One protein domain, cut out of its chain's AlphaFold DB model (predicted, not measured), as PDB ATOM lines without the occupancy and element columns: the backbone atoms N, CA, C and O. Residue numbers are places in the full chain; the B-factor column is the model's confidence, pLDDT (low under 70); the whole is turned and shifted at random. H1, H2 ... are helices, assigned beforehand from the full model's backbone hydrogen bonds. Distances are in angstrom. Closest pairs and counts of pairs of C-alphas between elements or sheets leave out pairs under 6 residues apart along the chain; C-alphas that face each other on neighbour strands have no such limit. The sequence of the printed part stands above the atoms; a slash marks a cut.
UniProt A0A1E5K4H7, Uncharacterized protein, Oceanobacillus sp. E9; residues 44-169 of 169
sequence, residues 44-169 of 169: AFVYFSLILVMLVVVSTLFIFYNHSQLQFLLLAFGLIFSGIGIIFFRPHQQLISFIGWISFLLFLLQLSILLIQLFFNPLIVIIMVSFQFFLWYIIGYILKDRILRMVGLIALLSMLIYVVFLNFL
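What this domain is: This is residues 44 to 169 of the 169 residues of an uncharacterized protein of Oceanobacillus sp. E9 (UniProt A0A1E5K4H7). Five long helices run up and down beside one another: H2, H3 and H4 make a row with H3 in the middle, and H1 and H5 lie over the same side of that row, at its two ends. H1, H2 and H3 form a bundle, while H4 and H5 make a hairpin joined to it along part of H3; residues 164 to 169 stick out. The printed part has 126 residues, with five named helices in the order H1 to H5 and no named strand, and is all helix. It is compact, with a radius of gyration of the C-alphas of 15.6 A, and spans 50 by 35 by 20 A.

Where its parts are: H1, residues 44 to 64, begins at C-alpha 44 (132.527, 155.588, 162.897) and is 31.1 A long. H2 is residues 68 to 89, 31.4 A. H3, residues 94 to 119, is the longest by residues and measures 38.2 A. H4 is residues 122 to 142, 30.6 A. H5, residues 146 to 167, measures 32.1 A and ends at C-alpha 167 (144.488, 113.345, 179.810).

How they stand to each other: The bundle H1, H2, H3 is up and down, each helix running against the one before. H1 and H2, a hairpin, touch at Phe 62 and Gln 71, closest C-alphas 6.1 A apart, at a shallow tilt of 21 degrees. H2 touches H3, the hub, with C-alphas of Ile 86 and Ser 97 closest at 4.9 A. H3 touches H1 with residues 96 to 107 alone, closest C-alphas Leu 52 and Ser 103, 6.9 A. Residues 109 to 117 of H3 touch residues 124 to 132 of H4, closest C-alphas Ile 116 and Val 125, 6.0 A. H4 and H5 touch, opposite ways at 22 degrees, a shallow tilt; their closest C-alphas are Gly 140 and Arg 149, 4.6 A. H1 and H5 are apart. Every O i to N i+4 pair is within hydrogen-bond range in H2, H3, H4 and H5, and 16 of 17 in H1.

The domain as a whole: The two C-alphas farthest apart, His 92 and Leu 169, are 50.7 A apart. The printed part has no cut, and its four links are tight. The pLDDT is under 70 at residues 89 to 97 and 168 to 169.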
ATOM      1  N   ALA A  44     131.127 155.814 162.540       73.88
ATOM      2  CA  ALA A  44     132.527 155.588 162.897       73.88
ATOM      3  C   ALA A  44     132.693 154.448 163.923       73.88
ATOM      4  O   ALA A  44     133.635 153.672 163.813       73.88
ATOM      5  N   PHE A  45     131.749 154.297 164.863       73.50
ATOM      6  CA  PHE A  45     131.686 153.163 165.790       73.50
ATOM      7  C   PHE A  45     131.567 151.815 165.071       73.50
ATOM      8  O   PHE A  45     132.356 150.914 165.351       73.50
ATOM      9  N   VAL A  46     130.611 151.676 164.143       76.88
ATOM     10  CA  VAL A  46     130.405 150.410 163.421       76.88
ATOM     11  C   VAL A  46     131.666 150.045 162.654       76.88
ATOM     12  O   VAL A  46     132.168 148.939 162.825       76.88
ATOM     13  N   TYR A  47     132.243 150.989 161.908       83.12
ATOM     14  CA  TYR A  47     133.476 150.733 161.163       83.12
ATOM     15  C   TYR A  47     134.656 150.389 162.076       83.12
ATOM     16  O   TYR A  47     135.346 149.412 161.809       83.12
ATOM     17  N   PHE A  48     134.868 151.123 163.173       82.19
ATOM     18  CA  PHE A  48     135.969 150.840 164.098       82.19
ATOM     19  C   PHE A  48     135.837 149.455 164.748       82.19
ATOM     20  O   PHE A  48     136.797 148.687 164.774       82.19
ATOM     21  N   SER A  49     134.635 149.108 165.221       80.00
ATOM     22  CA  SER A  49     134.370 147.786 165.800       80.00
ATOM     23  C   SER A  49     134.537 146.661 164.774       80.00
ATOM     24  O   SER A  49     135.142 145.639 165.082       80.00
ATOM     25  N   LEU A  50     134.073 146.870 163.540       84.69
ATOM     26  CA  LEU A  50     134.155 145.888 162.465       84.69
ATOM     27  C   LEU A  50     135.603 145.668 162.023       84.69
ATOM     28  O   LEU A  50     136.001 144.527 161.812       84.69
ATOM     29  N   ILE A  51     136.406 146.735 161.960       86.62
ATOM     30  CA  ILE A  51     137.845 146.653 161.685       86.62
ATOM     31  C   ILE A  51     138.558 145.861 162.782       86.62
ATOM     32  O   ILE A  51     139.340 144.973 162.458       86.62
ATOM     33  N   LEU A  52     138.278 146.128 164.065       84.06
ATOM     34  CA  LEU A  52     138.896 145.380 165.166       84.06
ATOM     35  C   LEU A  52     138.536 143.894 165.125       84.06
ATOM     36  O   LEU A  52     139.425 143.052 165.234       84.06
ATOM     37  N   VAL A  53     137.258 143.568 164.927       84.88
ATOM     38  CA  VAL A  53     136.807 142.172 164.830       84.88
ATOM     39  C   VAL A  53     137.451 141.480 163.631       84.88
ATOM     40  O   VAL A  53     137.979 140.380 163.780       84.88
ATOM     41  N   MET A  54     137.482 142.130 162.465       86.44
ATOM     42  CA  MET A  54     138.153 141.592 161.279       86.44
ATOM     43  C   MET A  54     139.643 141.368 161.523       86.44
ATOM     44  O   MET A  54     140.169 140.324 161.149       86.44
ATOM     45  N   LEU A  55     140.317 142.300 162.193       86.75
ATOM     46  CA  LEU A  55     141.737 142.174 162.499       86.75
ATOM     47  C   LEU A  55     142.013 140.983 163.427       86.75
ATOM     48  O   LEU A  55     142.963 140.238 163.193       86.75
ATOM     49  N   VAL A  56     141.161 140.761 164.435       85.50
ATOM     50  CA  VAL A  56     141.246 139.573 165.298       85.50
ATOM     51  C   VAL A  56     141.071 138.303 164.464       85.50
ATOM     52  O   VAL A  56     141.918 137.417 164.541       85.50
ATOM     53  N   VAL A  57     140.039 138.226 163.617       86.94
ATOM     54  CA  VAL A  57     139.771 137.045 162.774       86.94
ATOM     55  C   VAL A  57     140.942 136.747 161.835       86.94
ATOM     56  O   VAL A  57     141.408 135.610 161.781       86.94
ATOM     57  N   VAL A  58     141.458 137.764 161.141       87.06
ATOM     58  CA  VAL A  58     142.615 137.614 160.248       87.06
ATOM     59  C   VAL A  58     143.837 137.143 161.034       87.06
ATOM     60  O   VAL A  58     144.496 136.198 160.605       87.06
ATOM     61  N   SER A  59     144.110 137.720 162.210       84.69
ATOM     62  CA  SER A  59     145.239 137.283 163.045       84.69
ATOM     63  C   SER A  59     145.143 135.801 163.427       84.69
ATOM     64  O   SER A  59     146.149 135.097 163.396       84.69
ATOM     65  N   THR A  60     143.933 135.306 163.704       82.19
ATOM     66  CA  THR A  60     143.693 133.898 164.040       82.19
ATOM     67  C   THR A  60     143.867 132.977 162.838       82.19
ATOM     68  O   THR A  60     144.415 131.891 162.983       82.19
ATOM     69  N   LEU A  61     143.455 133.393 161.637       84.19
ATOM     70  CA  LEU A  61     143.676 132.599 160.421       84.19
ATOM     71  C   LEU A  61     145.168 132.419 160.118       84.19
ATOM     72  O   LEU A  61     145.592 131.335 159.721       84.19
ATOM     73  N   PHE A  62     145.976 133.453 160.357       83.00
ATOM     74  CA  PHE A  62     147.421 133.387 160.133       83.00
ATOM     75  C   PHE A  62     148.148 132.421 161.079       83.00
ATOM     76  O   PHE A  62     149.180 131.880 160.685       83.00
ATOM     77  N   ILE A  63     147.590 132.132 162.264       78.88
ATOM     78  CA  ILE A  63     148.121 131.099 163.173       78.88
ATOM     79  C   ILE A  63     148.122 129.730 162.494       78.88
ATOM     80  O   ILE A  63     149.109 129.006 162.572       78.88
ATOM     81  N   PHE A  64     147.048 129.387 161.777       77.44
ATOM     82  CA  PHE A  64     146.949 128.101 161.079       77.44
ATOM     83  C   PHE A  64     147.927 127.981 159.908       77.44
ATOM     84  O   PHE A  64     148.369 126.882 159.590       77.44
ATOM     85  N   TYR A  65     148.276 129.102 159.273       78.62
ATOM     86  CA  TYR A  65     149.180 129.133 158.121       78.62
ATOM     87  C   TYR A  65     150.672 129.182 158.502       78.62
ATOM     88  O   TYR A  65     151.527 129.125 157.623       78.62
ATOM     89  N   ASN A  66     150.991 129.284 159.799       70.25
ATOM     90  CA  ASN A  66     152.344 129.228 160.368       70.25
ATOM     91  C   ASN A  66     153.348 130.275 159.825       70.25
ATOM     92  O   ASN A  66     154.566 130.106 159.912       70.25
ATOM     93  N   HIS A  67     152.860 131.395 159.282       75.75
ATOM     94  CA  HIS A  67     153.703 132.525 158.875       75.75
ATOM     95  C   HIS A  67     153.958 133.468 160.059       75.75
ATOM     96  O   HIS A  67     153.313 134.511 160.205       75.75
ATOM     97  N   SER A  68     154.940 133.112 160.889       74.56
ATOM     98  CA  SER A  68     155.251 133.795 162.153       74.56
ATOM     99  C   SER A  68     155.532 135.299 162.002       74.56
ATOM    100  O   SER A  68     154.995 136.103 162.760       74.56
ATOM    101  N   GLN A  69     156.306 135.717 160.996       80.81
ATOM    102  CA  GLN A  69     156.694 137.125 160.804       80.81
ATOM    103  C   GLN A  69     155.495 138.054 160.551       80.81
ATOM    104  O   GLN A  69     155.382 139.115 161.170       80.81
ATOM    105  N   LEU A  70     154.579 137.647 159.667       82.25
ATOM    106  CA  LEU A  70     153.369 138.417 159.359       82.25
ATOM    107  C   LEU A  70     152.407 138.433 160.548       82.25
ATOM    108  O   LEU A  70     151.782 139.457 160.824       82.25
ATOM    109  N   GLN A  71     152.334 137.331 161.293       82.50
ATOM    110  CA  GLN A  71     151.515 137.243 162.493       82.50
ATOM    111  C   GLN A  71     151.975 138.233 163.573       82.50
ATOM    112  O   GLN A  71     151.142 138.962 164.113       82.50
ATOM    113  N   PHE A  72     153.280 138.329 163.857       84.56
ATOM    114  CA  PHE A  72     153.803 139.309 164.819       84.56
ATOM    115  C   PHE A  72     153.461 140.749 164.419       84.56
ATOM    116  O   PHE A  72     153.045 141.538 165.271       84.56
ATOM    117  N   LEU A  73     153.582 141.081 163.130       87.25
ATOM    118  CA  LEU A  73     153.250 142.411 162.618       87.25
ATOM    119  C   LEU A  73     151.760 142.737 162.815       87.25
ATOM    120  O   LEU A  73     151.423 143.813 163.311       87.25
ATOM    121  N   LEU A  74     150.872 141.797 162.475       86.62
ATOM    122  CA  LEU A  74     149.424 141.949 162.641       86.62
ATOM    123  C   LEU A  74     149.029 142.108 164.116       86.62
ATOM    124  O   LEU A  74     148.207 142.966 164.442       86.62
ATOM    125  N   LEU A  75     149.635 141.323 165.013       86.19
ATOM    126  CA  LEU A  75     149.387 141.403 166.455       86.19
ATOM    127  C   LEU A  75     149.864 142.736 167.044       86.19
ATOM    128  O   LEU A  75     149.123 143.372 167.797       86.19
ATOM    129  N   ALA A  76     151.064 143.189 166.673       86.88
ATOM    130  CA  ALA A  76     151.591 144.479 167.108       86.88
ATOM    131  C   ALA A  76     150.694 145.632 166.632       86.88
ATOM    132  O   ALA A  76     150.338 146.513 167.419       86.88
ATOM    133  N   PHE A  77     150.261 145.588 165.369       87.25
ATOM    134  CA  PHE A  77     149.345 146.582 164.821       87.25
ATOM    135  C   PHE A  77     147.992 146.570 165.549       87.25
ATOM    136  O   PHE A  77     147.483 147.628 165.918       87.25
ATOM    137  N   GLY A  78     147.438 145.389 165.839       85.25
ATOM    138  CA  GLY A  78     146.180 145.249 166.576       85.25
ATOM    139  C   GLY A  78     146.235 145.756 168.013       85.25
ATOM    140  O   GLY A  78     145.291 146.410 168.468       85.25
ATOM    141  N   LEU A  79     147.348 145.543 168.717       85.56
ATOM    142  CA  LEU A  79     147.555 146.084 170.066       85.56
ATOM    143  C   LEU A  79     147.601 147.613 170.065       85.56
ATOM    144  O   LEU A  79     146.923 148.250 170.872       85.56
ATOM    145  N   ILE A  80     148.345 148.210 169.132       86.31
ATOM    146  CA  ILE A  80     148.442 149.670 169.014       86.31
ATOM    147  C   ILE A  80     147.075 150.259 168.647       86.31
ATOM    148  O   ILE A  80     146.606 151.203 169.285       86.31
ATOM    149  N   PHE A  81     146.398 149.674 167.657       84.50
ATOM    150  CA  PHE A  81     145.117 150.174 167.164       84.50
ATOM    151  C   PHE A  81     144.003 150.066 168.217       84.50
ATOM    152  O   PHE A  81     143.224 151.006 168.402       84.50
ATOM    153  N   SER A  82     143.955 148.958 168.965       82.88
ATOM    154  CA  SER A  82     143.011 148.794 170.079       82.88
ATOM    155  C   SER A  82     143.316 149.745 171.240       82.88
ATOM    156  O   SER A  82     142.389 150.370 171.762       82.88
ATOM    157  N   GLY A  83     144.592 149.948 171.587       81.38
ATOM    158  CA  GLY A  83     145.012 150.904 172.616       81.38
ATOM    159  C   GLY A  83     144.624 152.350 172.289       81.38
ATOM    160  O   GLY A  83     144.020 153.037 173.118       81.38
ATOM    161  N   ILE A  84     144.884 152.795 171.054       81.56
ATOM    162  CA  ILE A  84     144.479 154.126 170.568       81.56
ATOM    163  C   ILE A  84     142.953 154.275 170.623       81.56
ATOM    164  O   ILE A  84     142.448 155.308 171.072       81.56
ATOM    165  N   GLY A  85     142.212 153.232 170.234       75.25
ATOM    166  CA  GLY A  85     140.752 153.212 170.321       75.25
ATOM    167  C   GLY A  85     140.225 153.410 171.741       75.25
ATOM    168  O   GLY A  85     139.304 154.198 171.957       75.25
ATOM    169  N   ILE A  86     140.830 152.748 172.728       74.56
ATOM    170  CA  ILE A  86     140.433 152.893 174.135       74.56
ATOM    171  C   ILE A  86     140.656 154.334 174.615       74.56
ATOM    172  O   ILE A  86     139.777 154.899 175.266       74.56
ATOM    173  N   ILE A  87     141.796 154.947 174.282       76.44
ATOM    174  CA  ILE A  87     142.137 156.313 174.716       76.44
ATOM    175  C   ILE A  87     141.216 157.346 174.053       76.44
ATOM    176  O   ILE A  87     140.672 158.214 174.737       76.44
ATOM    177  N   PHE A  88     141.001 157.238 172.741       72.31
ATOM    178  CA  PHE A  88     140.242 158.226 171.972       72.31
ATOM    179  C   PHE A  88     138.736 158.187 172.266       72.31
ATOM    180  O   PHE A  88     138.079 159.228 172.321       72.31
ATOM    181  N   PHE A  89     138.170 156.996 172.485       66.25
ATOM    182  CA  PHE A  89     136.725 156.827 172.668       66.25
ATOM    183  C   PHE A  89     136.272 156.723 174.131       66.25
ATOM    184  O   PHE A  89     135.063 156.724 174.392       66.25
ATOM    185  N   ARG A  90     137.212 156.722 175.089       62.94
ATOM    186  CA  ARG A  90     136.936 156.737 176.536       62.94
ATOM    187  C   ARG A  90     135.907 157.785 176.997       62.94
ATOM    188  O   ARG A  90     135.045 157.412 177.791       62.94
ATOM    189  N   PRO A  91     135.938 159.059 176.546       57.81
ATOM    190  CA  PRO A  91     135.053 160.088 177.098       57.81
ATOM    191  C   PRO A  91     133.625 160.058 176.539       57.81
ATOM    192  O   PRO A  91     132.727 160.629 177.149       57.81
ATOM    193  N   HIS A  92     133.386 159.416 175.388       56.50
ATOM    194  CA  HIS A  92     132.109 159.556 174.683       56.50
ATOM    195  C   HIS A  92     131.196 158.331 174.744       56.50
ATOM    196  O   HIS A  92     129.981 158.519 174.679       56.50
ATOM    197  N   GLN A  93     131.721 157.104 174.864       61.41
ATOM    198  CA  GLN A  93     130.886 155.894 174.860       61.41
ATOM    199  C   GLN A  93     131.526 154.729 175.630       61.41
ATOM    200  O   GLN A  93     132.524 154.149 175.200       61.41
ATOM    201  N   GLN A  94     130.880 154.316 176.726       63.09
ATOM    202  CA  GLN A  94     131.317 153.199 177.581       63.09
ATOM    203  C   GLN A  94     131.448 151.870 176.808       63.09
ATOM    204  O   GLN A  94     132.364 151.093 177.065       63.09
ATOM    205  N   LEU A  95     130.596 151.645 175.800       63.59
ATOM    206  CA  LEU A  95     130.625 150.437 174.964       63.59
ATOM    207  C   LEU A  95     131.875 150.341 174.068       63.59
ATOM    208  O   LEU A  95     132.343 149.237 173.801       63.59
ATOM    209  N   ILE A  96     132.443 151.471 173.623       66.12
ATOM    210  CA  ILE A  96     133.631 151.459 172.750       66.12
ATOM    211  C   ILE A  96     134.870 151.089 173.548       66.12
ATOM    212  O   ILE A  96     135.659 150.251 173.110       66.12
ATOM    213  N   SER A  97     135.011 151.673 174.741       66.62
ATOM    214  CA  SER A  97     136.098 151.294 175.637       66.62
ATOM    215  C   SER A  97     136.041 149.792 175.914       66.62
ATOM    216  O   SER A  97     137.082 149.152 175.901       66.62
ATOM    217  N   PHE A  98     134.844 149.221 176.081       73.25
ATOM    218  CA  PHE A  98     134.663 147.798 176.354       73.25
ATOM    219  C   PHE A  98     135.097 146.876 175.198       73.25
ATOM    220  O   PHE A  98     135.879 145.951 175.411       73.25
ATOM    221  N   ILE A  99     134.655 147.144 173.962       76.62
ATOM    222  CA  ILE A  99     135.083 146.377 172.772       76.62
ATOM    223  C   ILE A  99     136.588 146.513 172.521       76.62
ATOM    224  O   ILE A  99     137.245 145.531 172.164       76.62
ATOM    225  N   GLY A 100     137.140 147.706 172.758       78.69
ATOM    226  CA  GLY A 100     138.580 147.941 172.723       78.69
ATOM    227  C   GLY A 100     139.321 147.085 173.749       78.69
ATOM    228  O   GLY A 100     140.275 146.403 173.384       78.69
ATOM    229  N   TRP A 101     138.848 147.051 175.000       77.81
ATOM    230  CA  TRP A 101     139.427 146.231 176.069       77.81
ATOM    231  C   TRP A 101     139.392 144.736 175.747       77.81
ATOM    232  O   TRP A 101     140.415 144.073 175.894       77.81
ATOM    233  N   ILE A 102     138.264 144.202 175.264       81.56
ATOM    234  CA  ILE A 102     138.182 142.785 174.871       81.56
ATOM    235  C   ILE A 102     139.168 142.475 173.748       81.56
ATOM    236  O   ILE A 102     139.910 141.500 173.834       81.56
ATOM    237  N   SER A 103     139.184 143.299 172.699       82.44
ATOM    238  CA  SER A 103     140.065 143.078 171.546       82.44
ATOM    239  C   SER A 103     141.532 143.131 171.967       82.44
ATOM    240  O   SER A 103     142.315 142.270 171.580       82.44
ATOM    241  N   PHE A 104     141.892 144.095 172.818       83.94
ATOM    242  CA  PHE A 104     143.234 144.222 173.374       83.94
ATOM    243  C   PHE A 104     143.644 142.977 174.170       83.94
ATOM    244  O   PHE A 104     144.726 142.436 173.958       83.94
ATOM    245  N   LEU A 105     142.760 142.486 175.045       84.88
ATOM    246  CA  LEU A 105     143.001 141.269 175.817       84.88
ATOM    247  C   LEU A 105     143.193 140.059 174.889       84.88
ATOM    248  O   LEU A 105     144.162 139.323 175.056       84.88
ATOM    249  N   LEU A 106     142.349 139.895 173.865       85.31
ATOM    250  CA  LEU A 106     142.487 138.818 172.877       85.31
ATOM    251  C   LEU A 106     143.820 138.882 172.121       85.31
ATOM    252  O   LEU A 106     144.493 137.860 171.995       85.31
ATOM    253  N   PHE A 107     144.246 140.064 171.669       86.25
ATOM    254  CA  PHE A 107     145.556 140.220 171.029       86.25
ATOM    255  C   PHE A 107     146.711 139.904 171.985       86.25
ATOM    256  O   PHE A 107     147.684 139.270 171.580       86.25
ATOM    257  N   LEU A 108     146.592 140.288 173.259       86.12
ATOM    258  CA  LEU A 108     147.583 139.971 174.287       86.12
ATOM    259  C   LEU A 108     147.697 138.453 174.514       86.12
ATOM    260  O   LEU A 108     148.803 137.932 174.652       86.12
ATOM    261  N   LEU A 109     146.568 137.736 174.512       87.12
ATOM    262  CA  LEU A 109     146.541 136.274 174.607       87.12
ATOM    263  C   LEU A 109     147.241 135.627 173.405       87.12
ATOM    264  O   LEU A 109     148.118 134.788 173.596       87.12
ATOM    265  N   GLN A 110     146.893 136.050 172.187       85.12
ATOM    266  CA  GLN A 110     147.498 135.547 170.946       85.12
ATOM    267  C   GLN A 110     149.019 135.758 170.934       85.12
ATOM    268  O   GLN A 110     149.773 134.856 170.574       85.12
ATOM    269  N   LEU A 111     149.475 136.938 171.366       85.00
ATOM    270  CA  LEU A 111     150.897 137.262 171.455       85.00
ATOM    271  C   LEU A 111     151.622 136.373 172.472       85.00
ATOM    272  O   LEU A 111     152.708 135.879 172.180       85.00
ATOM    273  N   SER A 112     151.016 136.148 173.643       85.94
ATOM    274  CA  SER A 112     151.579 135.271 174.675       85.94
ATOM    275  C   SER A 112     151.763 133.843 174.151       85.94
ATOM    276  O   SER A 112     152.853 133.281 174.260       85.94
ATOM    277  N   ILE A 113     150.739 133.288 173.491       84.94
ATOM    278  CA  ILE A 113     150.797 131.939 172.906       84.94
ATOM    279  C   ILE A 113     151.927 131.842 171.874       84.94
ATOM    280  O   ILE A 113     152.728 130.910 171.940       84.94
ATOM    281  N   LEU A 114     152.031 132.817 170.967       84.00
ATOM    282  CA  LEU A 114     153.054 132.837 169.919       84.00
ATOM    283  C   LEU A 114     154.480 132.916 170.493       84.00
ATOM    284  O   LEU A 114     155.371 132.202 170.035       84.00
ATOM    285  N   LEU A 115     154.696 133.755 171.512       82.25
ATOM    286  CA  LEU A 115     155.988 133.874 172.194       82.25
ATOM    287  C   LEU A 115     156.390 132.557 172.861       82.25
ATOM    288  O   LEU A 115     157.529 132.117 172.729       82.25
ATOM    289  N   ILE A 116     155.464 131.910 173.565       82.62
ATOM    290  CA  ILE A 116     155.776 130.690 174.313       82.62
ATOM    291  C   ILE A 116     155.971 129.509 173.359       82.62
ATOM    292  O   ILE A 116     156.883 128.723 173.579       82.62
ATOM    293  N   GLN A 117     155.204 129.413 172.271       79.81
ATOM    294  CA  GLN A 117     155.412 128.381 171.248       79.81
ATOM    295  C   GLN A 117     156.779 128.482 170.557       79.81
ATOM    296  O   GLN A 117     157.318 127.461 170.143       79.81
ATOM    297  N   LEU A 118     157.349 129.686 170.442       77.69
ATOM    298  CA  LEU A 118     158.664 129.877 169.827       77.69
ATOM    299  C   LEU A 118     159.818 129.404 170.729       77.69
ATOM    300  O   LEU A 118     160.856 128.990 170.218       77.69
ATOM    301  N   PHE A 119     159.652 129.475 172.054       75.50
ATOM    302  CA  PHE A 119     160.739 129.260 173.017       75.50
ATOM    303  C   PHE A 119     160.570 128.031 173.924       75.50
ATOM    304  O   PHE A 119     161.562 127.546 174.465       75.50
ATOM    305  N   PHE A 120     159.349 127.533 174.132       78.31
ATOM    306  CA  PHE A 120     159.032 126.591 175.207       78.31
ATOM    307  C   PHE A 120     158.150 125.418 174.769       78.31
ATOM    308  O   PHE A 120     157.460 125.439 173.754       78.31
ATOM    309  N   ASN A 121     158.154 124.381 175.609       81.69
ATOM    310  CA  ASN A 121     157.345 123.181 175.440       81.69
ATOM    311  C   ASN A 121     155.831 123.467 175.489       81.69
ATOM    312  O   ASN A 121     155.388 124.349 176.232       81.69
ATOM    313  N   PRO A 122     155.008 122.645 174.810       78.12
ATOM    314  CA  PRO A 122     153.554 122.823 174.757       78.12
ATOM    315  C   PRO A 122     152.877 122.772 176.137       78.12
ATOM    316  O   PRO A 122     151.886 123.461 176.359       78.12
ATOM    317  N   LEU A 123     153.438 122.038 177.105       80.00
ATOM    318  CA  LEU A 123     152.936 122.013 178.488       80.00
ATOM    319  C   LEU A 123     153.022 123.386 179.176       80.00
ATOM    320  O   LEU A 123     152.149 123.746 179.965       80.00
ATOM    321  N   ILE A 124     154.048 124.176 178.858       83.12
ATOM    322  CA  ILE A 124     154.249 125.510 179.438       83.12
ATOM    323  C   ILE A 124     153.225 126.496 178.862       83.12
ATOM    324  O   ILE A 124     152.725 127.353 179.591       83.12
ATOM    325  N   VAL A 125     152.842 126.329 177.588       82.06
ATOM    326  CA  VAL A 125     151.770 127.113 176.946       82.06
ATOM    327  C   VAL A 125     150.456 126.942 177.708       82.06
ATOM    328  O   VAL A 125     149.799 127.931 178.021       82.06
ATOM    329  N   ILE A 126     150.102 125.703 178.059       82.12
ATOM    330  CA  ILE A 126     148.869 125.379 178.790       82.12
ATOM    331  C   ILE A 126     148.826 126.121 180.136       82.12
ATOM    332  O   ILE A 126     147.842 126.801 180.427       82.12
ATOM    333  N   ILE A 127     149.910 126.057 180.915       85.44
ATOM    334  CA  ILE A 127     150.011 126.710 182.232       85.44
ATOM    335  C   ILE A 127     149.888 128.238 182.108       85.44
ATOM    336  O   ILE A 127     149.149 128.874 182.865       85.44
ATOM    337  N   MET A 128     150.581 128.837 181.138       85.75
ATOM    338  CA  MET A 128     150.538 130.281 180.891       85.75
ATOM    339  C   MET A 128     149.154 130.760 180.445       85.75
ATOM    340  O   MET A 128     148.670 131.786 180.925       85.75
ATOM    341  N   VAL A 129     148.485 130.011 179.566       86.19
ATOM    342  CA  VAL A 129     147.122 130.334 179.122       86.19
ATOM    343  C   VAL A 129     146.136 130.261 180.291       86.19
ATOM    344  O   VAL A 129     145.316 131.168 180.446       86.19
ATOM    345  N   SER A 130     146.249 129.255 181.169       85.19
ATOM    346  CA  SER A 130     145.444 129.196 182.398       85.19
ATOM    347  C   SER A 130     145.640 130.441 183.256       85.19
ATOM    348  O   SER A 130     144.663 131.058 183.685       85.19
ATOM    349  N   PHE A 131     146.894 130.840 183.476       87.38
ATOM    350  CA  PHE A 131     147.212 132.027 184.265       87.38
ATOM    351  C   PHE A 131     146.604 133.297 183.655       87.38
ATOM    352  O   PHE A 131     146.020 134.115 184.366       87.38
ATOM    353  N   GLN A 132     146.646 133.423 182.328       88.00
ATOM    354  CA  GLN A 132     146.058 134.553 181.616       88.00
ATOM    355  C   GLN A 132     144.531 134.630 181.783       88.00
ATOM    356  O   GLN A 132     143.988 135.715 182.001       88.00
ATOM    357  N   PHE A 133     143.824 133.498 181.742       87.19
ATOM    358  CA  PHE A 133     142.378 133.471 181.988       87.19
ATOM    359  C   PHE A 133     142.018 133.772 183.446       87.19
ATOM    360  O   PHE A 133     141.040 134.483 183.701       87.19
ATOM    361  N   PHE A 134     142.834 133.323 184.404       87.44
ATOM    362  CA  PHE A 134     142.701 133.737 185.803       87.44
ATOM    363  C   PHE A 134     142.873 135.251 185.962       87.44
ATOM    364  O   PHE A 134     142.057 135.895 186.625       87.44
ATOM    365  N   LEU A 135     143.875 135.841 185.303       86.31
ATOM    366  CA  LEU A 135     144.065 137.290 185.297       86.31
ATOM    367  C   LEU A 135     142.853 138.016 184.714       86.31
ATOM    368  O   LEU A 135     142.417 139.007 185.293       86.31
ATOM    369  N   TRP A 136     142.258 137.530 183.625       85.75
ATOM    370  CA  TRP A 136     141.051 138.148 183.059       85.75
ATOM    371  C   TRP A 136     139.864 138.106 184.010       85.75
ATOM    372  O   TRP A 136     139.130 139.090 184.115       85.75
ATOM    373  N   TYR A 137     139.688 137.000 184.729       84.94
ATOM    374  CA  TYR A 137     138.655 136.899 185.750       84.94
ATOM    375  C   TYR A 137     138.883 137.914 186.882       84.94
ATOM    376  O   TYR A 137     137.953 138.637 187.252       84.94
ATOM    377  N   ILE A 138     140.120 138.035 187.381       84.81
ATOM    378  CA  ILE A 138     140.494 139.001 188.429       84.81
ATOM    379  C   ILE A 138     140.301 140.441 187.935       84.81
ATOM    380  O   ILE A 138     139.677 141.253 188.618       84.81
ATOM    381  N   ILE A 139     140.765 140.757 186.725       82.81
ATOM    382  CA  ILE A 139     140.597 142.070 186.090       82.81
ATOM    383  C   ILE A 139     139.102 142.390 185.931       82.81
ATOM    384  O   ILE A 139     138.664 143.469 186.321       82.81
ATOM    385  N   GLY A 140     138.277 141.445 185.470       80.12
ATOM    386  CA  GLY A 140     136.819 141.611 185.390       80.12
ATOM    387  C   GLY A 140     136.126 141.727 186.754       80.12
ATOM    388  O   GLY A 140     135.045 142.321 186.878       80.12
ATOM    389  N   TYR A 141     136.733 141.194 187.813       80.88
ATOM    390  CA  TYR A 141     136.276 141.429 189.176       80.88
ATOM    391  C   TYR A 141     136.563 142.872 189.612       80.88
ATOM    392  O   TYR A 141     135.632 143.568 190.030       80.88
ATOM    393  N   ILE A 142     137.802 143.339 189.423       82.31
ATOM    394  CA  ILE A 142     138.265 144.687 189.799       82.31
ATOM    395  C   ILE A 142     137.522 145.774 189.010       82.31
ATOM    396  O   ILE A 142     137.012 146.723 189.608       82.31
ATOM    397  N   LEU A 143     137.391 145.624 187.688       77.19
ATOM    398  CA  LEU A 143     136.706 146.595 186.824       77.19
ATOM    399  C   LEU A 143     135.170 146.554 186.930       77.19
ATOM    400  O   LEU A 143     134.498 147.359 186.296       77.19
ATOM    401  N   LYS A 144     134.590 145.647 187.736       76.31
ATOM    402  CA  LYS A 144     133.129 145.423 187.852       76.31
ATOM    403  C   LYS A 144     132.419 145.130 186.515       76.31
ATOM    404  O   LYS A 144     131.187 145.144 186.455       76.31
ATOM    405  N   ASP A 145     133.168 144.766 185.479       73.69
ATOM    406  CA  ASP A 145     132.635 144.417 184.166       73.69
ATOM    407  C   ASP A 145     132.059 142.998 184.178       73.69
ATOM    408  O   ASP A 145     132.779 141.994 184.155       73.69
ATOM    409  N   ARG A 146     130.721 142.898 184.197       75.75
ATOM    410  CA  ARG A 146     130.009 141.607 184.258       75.75
ATOM    411  C   ARG A 146     130.368 140.689 183.093       75.75
ATOM    412  O   ARG A 146     130.525 139.491 183.288       75.75
ATOM    413  N   ILE A 147     130.512 141.246 181.892       78.06
ATOM    414  CA  ILE A 147     130.781 140.468 180.680       78.06
ATOM    415  C   ILE A 147     132.195 139.884 180.727       78.06
ATOM    416  O   ILE A 147     132.350 138.692 180.490       78.06
ATOM    417  N   LEU A 148     133.209 140.677 181.096       77.56
ATOM    418  CA  LEU A 148     134.588 140.185 181.186       77.56
ATOM    419  C   LEU A 148     134.712 139.067 182.229       77.56
ATOM    420  O   LEU A 148     135.392 138.071 182.001       77.56
ATOM    421  N   ARG A 149     133.975 139.188 183.338       80.31
ATOM    422  CA  ARG A 149     133.897 138.149 184.368       80.31
ATOM    423  C   ARG A 149     133.253 136.857 183.857       80.31
ATOM    424  O   ARG A 149     133.777 135.782 184.126       80.31
ATOM    425  N   MET A 150     132.149 136.960 183.109       83.00
ATOM    426  CA  MET A 150     131.485 135.801 182.496       83.00
ATOM    427  C   MET A 150     132.384 135.133 181.452       83.00
ATOM    428  O   MET A 150     132.525 133.916 181.466       83.00
ATOM    429  N   VAL A 151     133.044 135.918 180.595       83.88
ATOM    430  CA  VAL A 151     133.982 135.403 179.585       83.88
ATOM    431  C   VAL A 151     135.173 134.711 180.248       83.88
ATOM    432  O   VAL A 151     135.523 133.610 179.839       83.88
ATOM    433  N   GLY A 152     135.752 135.296 181.300       82.00
ATOM    434  CA  GLY A 152     136.837 134.669 182.059       82.00
ATOM    435  C   GLY A 152     136.420 133.340 182.695       82.00
ATOM    436  O   GLY A 152     137.155 132.361 182.609       82.00
ATOM    437  N   LEU A 153     135.213 133.271 183.267       86.88
ATOM    438  CA  LEU A 153     134.672 132.033 183.837       86.88
ATOM    439  C   LEU A 153     134.466 130.951 182.763       86.88
ATOM    440  O   LEU A 153     134.869 129.805 182.954       86.88
ATOM    441  N   ILE A 154     133.865 131.319 181.625       87.56
ATOM    442  CA  ILE A 154     133.639 130.410 180.492       87.56
ATOM    443  C   ILE A 154     134.975 129.911 179.929       87.56
ATOM    444  O   ILE A 154     135.111 128.723 179.648       87.56
ATOM    445  N   ALA A 155     135.976 130.787 179.807       85.94
ATOM    446  CA  ALA A 155     137.305 130.430 179.320       85.94
ATOM    447  C   ALA A 155     138.024 129.451 180.265       85.94
ATOM    448  O   ALA A 155     138.581 128.458 179.802       85.94
ATOM    449  N   LEU A 156     137.954 129.675 181.584       85.75
ATOM    450  CA  LEU A 156     138.504 128.749 182.581       85.75
ATOM    451  C   LEU A 156     137.817 127.377 182.534       85.75
ATOM    452  O   LEU A 156     138.499 126.353 182.550       85.75
ATOM    453  N   LEU A 157     136.485 127.348 182.422       88.06
ATOM    454  CA  LEU A 157     135.723 126.105 182.273       88.06
ATOM    455  C   LEU A 157     136.099 125.360 180.988       88.06
ATOM    456  O   LEU A 157     136.369 124.162 181.029       88.06
ATOM    457  N   SER A 158     136.163 126.066 179.858       84.88
ATOM    458  CA  SER A 158     136.567 125.485 178.574       84.88
ATOM    459  C   SER A 158     137.976 124.897 178.635       84.88
ATOM    460  O   SER A 158     138.227 123.845 178.050       84.88
ATOM    461  N   MET A 159     138.890 125.556 179.345       83.75
ATOM    462  CA  MET A 159     140.265 125.100 179.498       83.75
ATOM    463  C   MET A 159     140.358 123.857 180.397       83.75
ATOM    464  O   MET A 159     141.056 122.906 180.047       83.75
ATOM    465  N   LEU A 160     139.593 123.803 181.493       85.25
ATOM    466  CA  LEU A 160     139.490 122.605 182.334       85.25
ATOM    467  C   LEU A 160     138.991 121.391 181.542       85.25
ATOM    468  O   LEU A 160     139.572 120.313 181.647       85.25
ATOM    469  N   ILE A 161     137.957 121.577 180.717       86.94
ATOM    470  CA  ILE A 161     137.429 120.513 179.851       86.94
ATOM    471  C   ILE A 161     138.514 120.024 178.882       86.94
ATOM    472  O   ILE A 161     138.684 118.817 178.725       86.94
ATOM    473  N   TYR A 162     139.276 120.940 178.277       85.56
ATOM    474  CA  TYR A 162     140.370 120.590 177.369       85.56
ATOM    475  C   TYR A 162     141.447 119.737 178.054       85.56
ATOM    476  O   TYR A 162     141.852 118.715 177.505       85.56
ATOM    477  N   VAL A 163     141.878 120.108 179.264       83.88
ATOM    478  CA  VAL A 163     142.902 119.354 180.012       83.88
ATOM    479  C   VAL A 163     142.402 117.966 180.414       83.88
ATOM    480  O   VAL A 163     143.140 116.994 180.278       83.88
ATOM    481  N   VAL A 164     141.156 117.855 180.886       84.69
ATOM    482  CA  VAL A 164     140.565 116.562 181.269       84.69
ATOM    483  C   VAL A 164     140.434 115.645 180.057       84.69
ATOM    484  O   VAL A 164     140.781 114.472 180.149       84.69
ATOM    485  N   PHE A 165     139.978 116.177 178.921       85.19
ATOM    486  CA  PHE A 165     139.849 115.408 177.687       85.19
ATOM    487  C   PHE A 165     141.212 114.945 177.151       85.19
ATOM    488  O   PHE A 165     141.351 113.784 176.784       85.19
ATOM    489  N   LEU A 166     142.226 115.818 177.160       78.06
ATOM    490  CA  LEU A 166     143.588 115.482 176.725       78.06
ATOM    491  C   LEU A 166     144.216 114.373 177.585       78.06
ATOM    492  O   LEU A 166     144.959 113.558 177.067       78.06
ATOM    493  N   ASN A 167     143.934 114.346 178.890       73.31
ATOM    494  CA  ASN A 167     144.488 113.345 179.810       73.31
ATOM    495  C   ASN A 167     143.772 111.979 179.719       73.31
ATOM    496  O   ASN A 167     144.228 111.001 180.302       73.31
ATOM    497  N   PHE A 168     142.626 111.915 179.033       66.62
ATOM    498  CA  PHE A 168     141.843 110.687 178.859       66.62
ATOM    499  C   PHE A 168     142.125 109.973 177.522       66.62
ATOM    500  O   PHE A 168     141.632 108.863 177.323       66.62
ATOM    501  N   LEU A 169     142.881 110.606 176.616       54.28
ATOM    502  CA  LEU A 169     143.263 110.090 175.295       54.28
ATOM    503  C   LEU A 169     144.717 109.599 175.301       54.28
ATOM    504  O   LEU A 169     144.967 108.543 174.680       54.28
TER     505      LEU A 169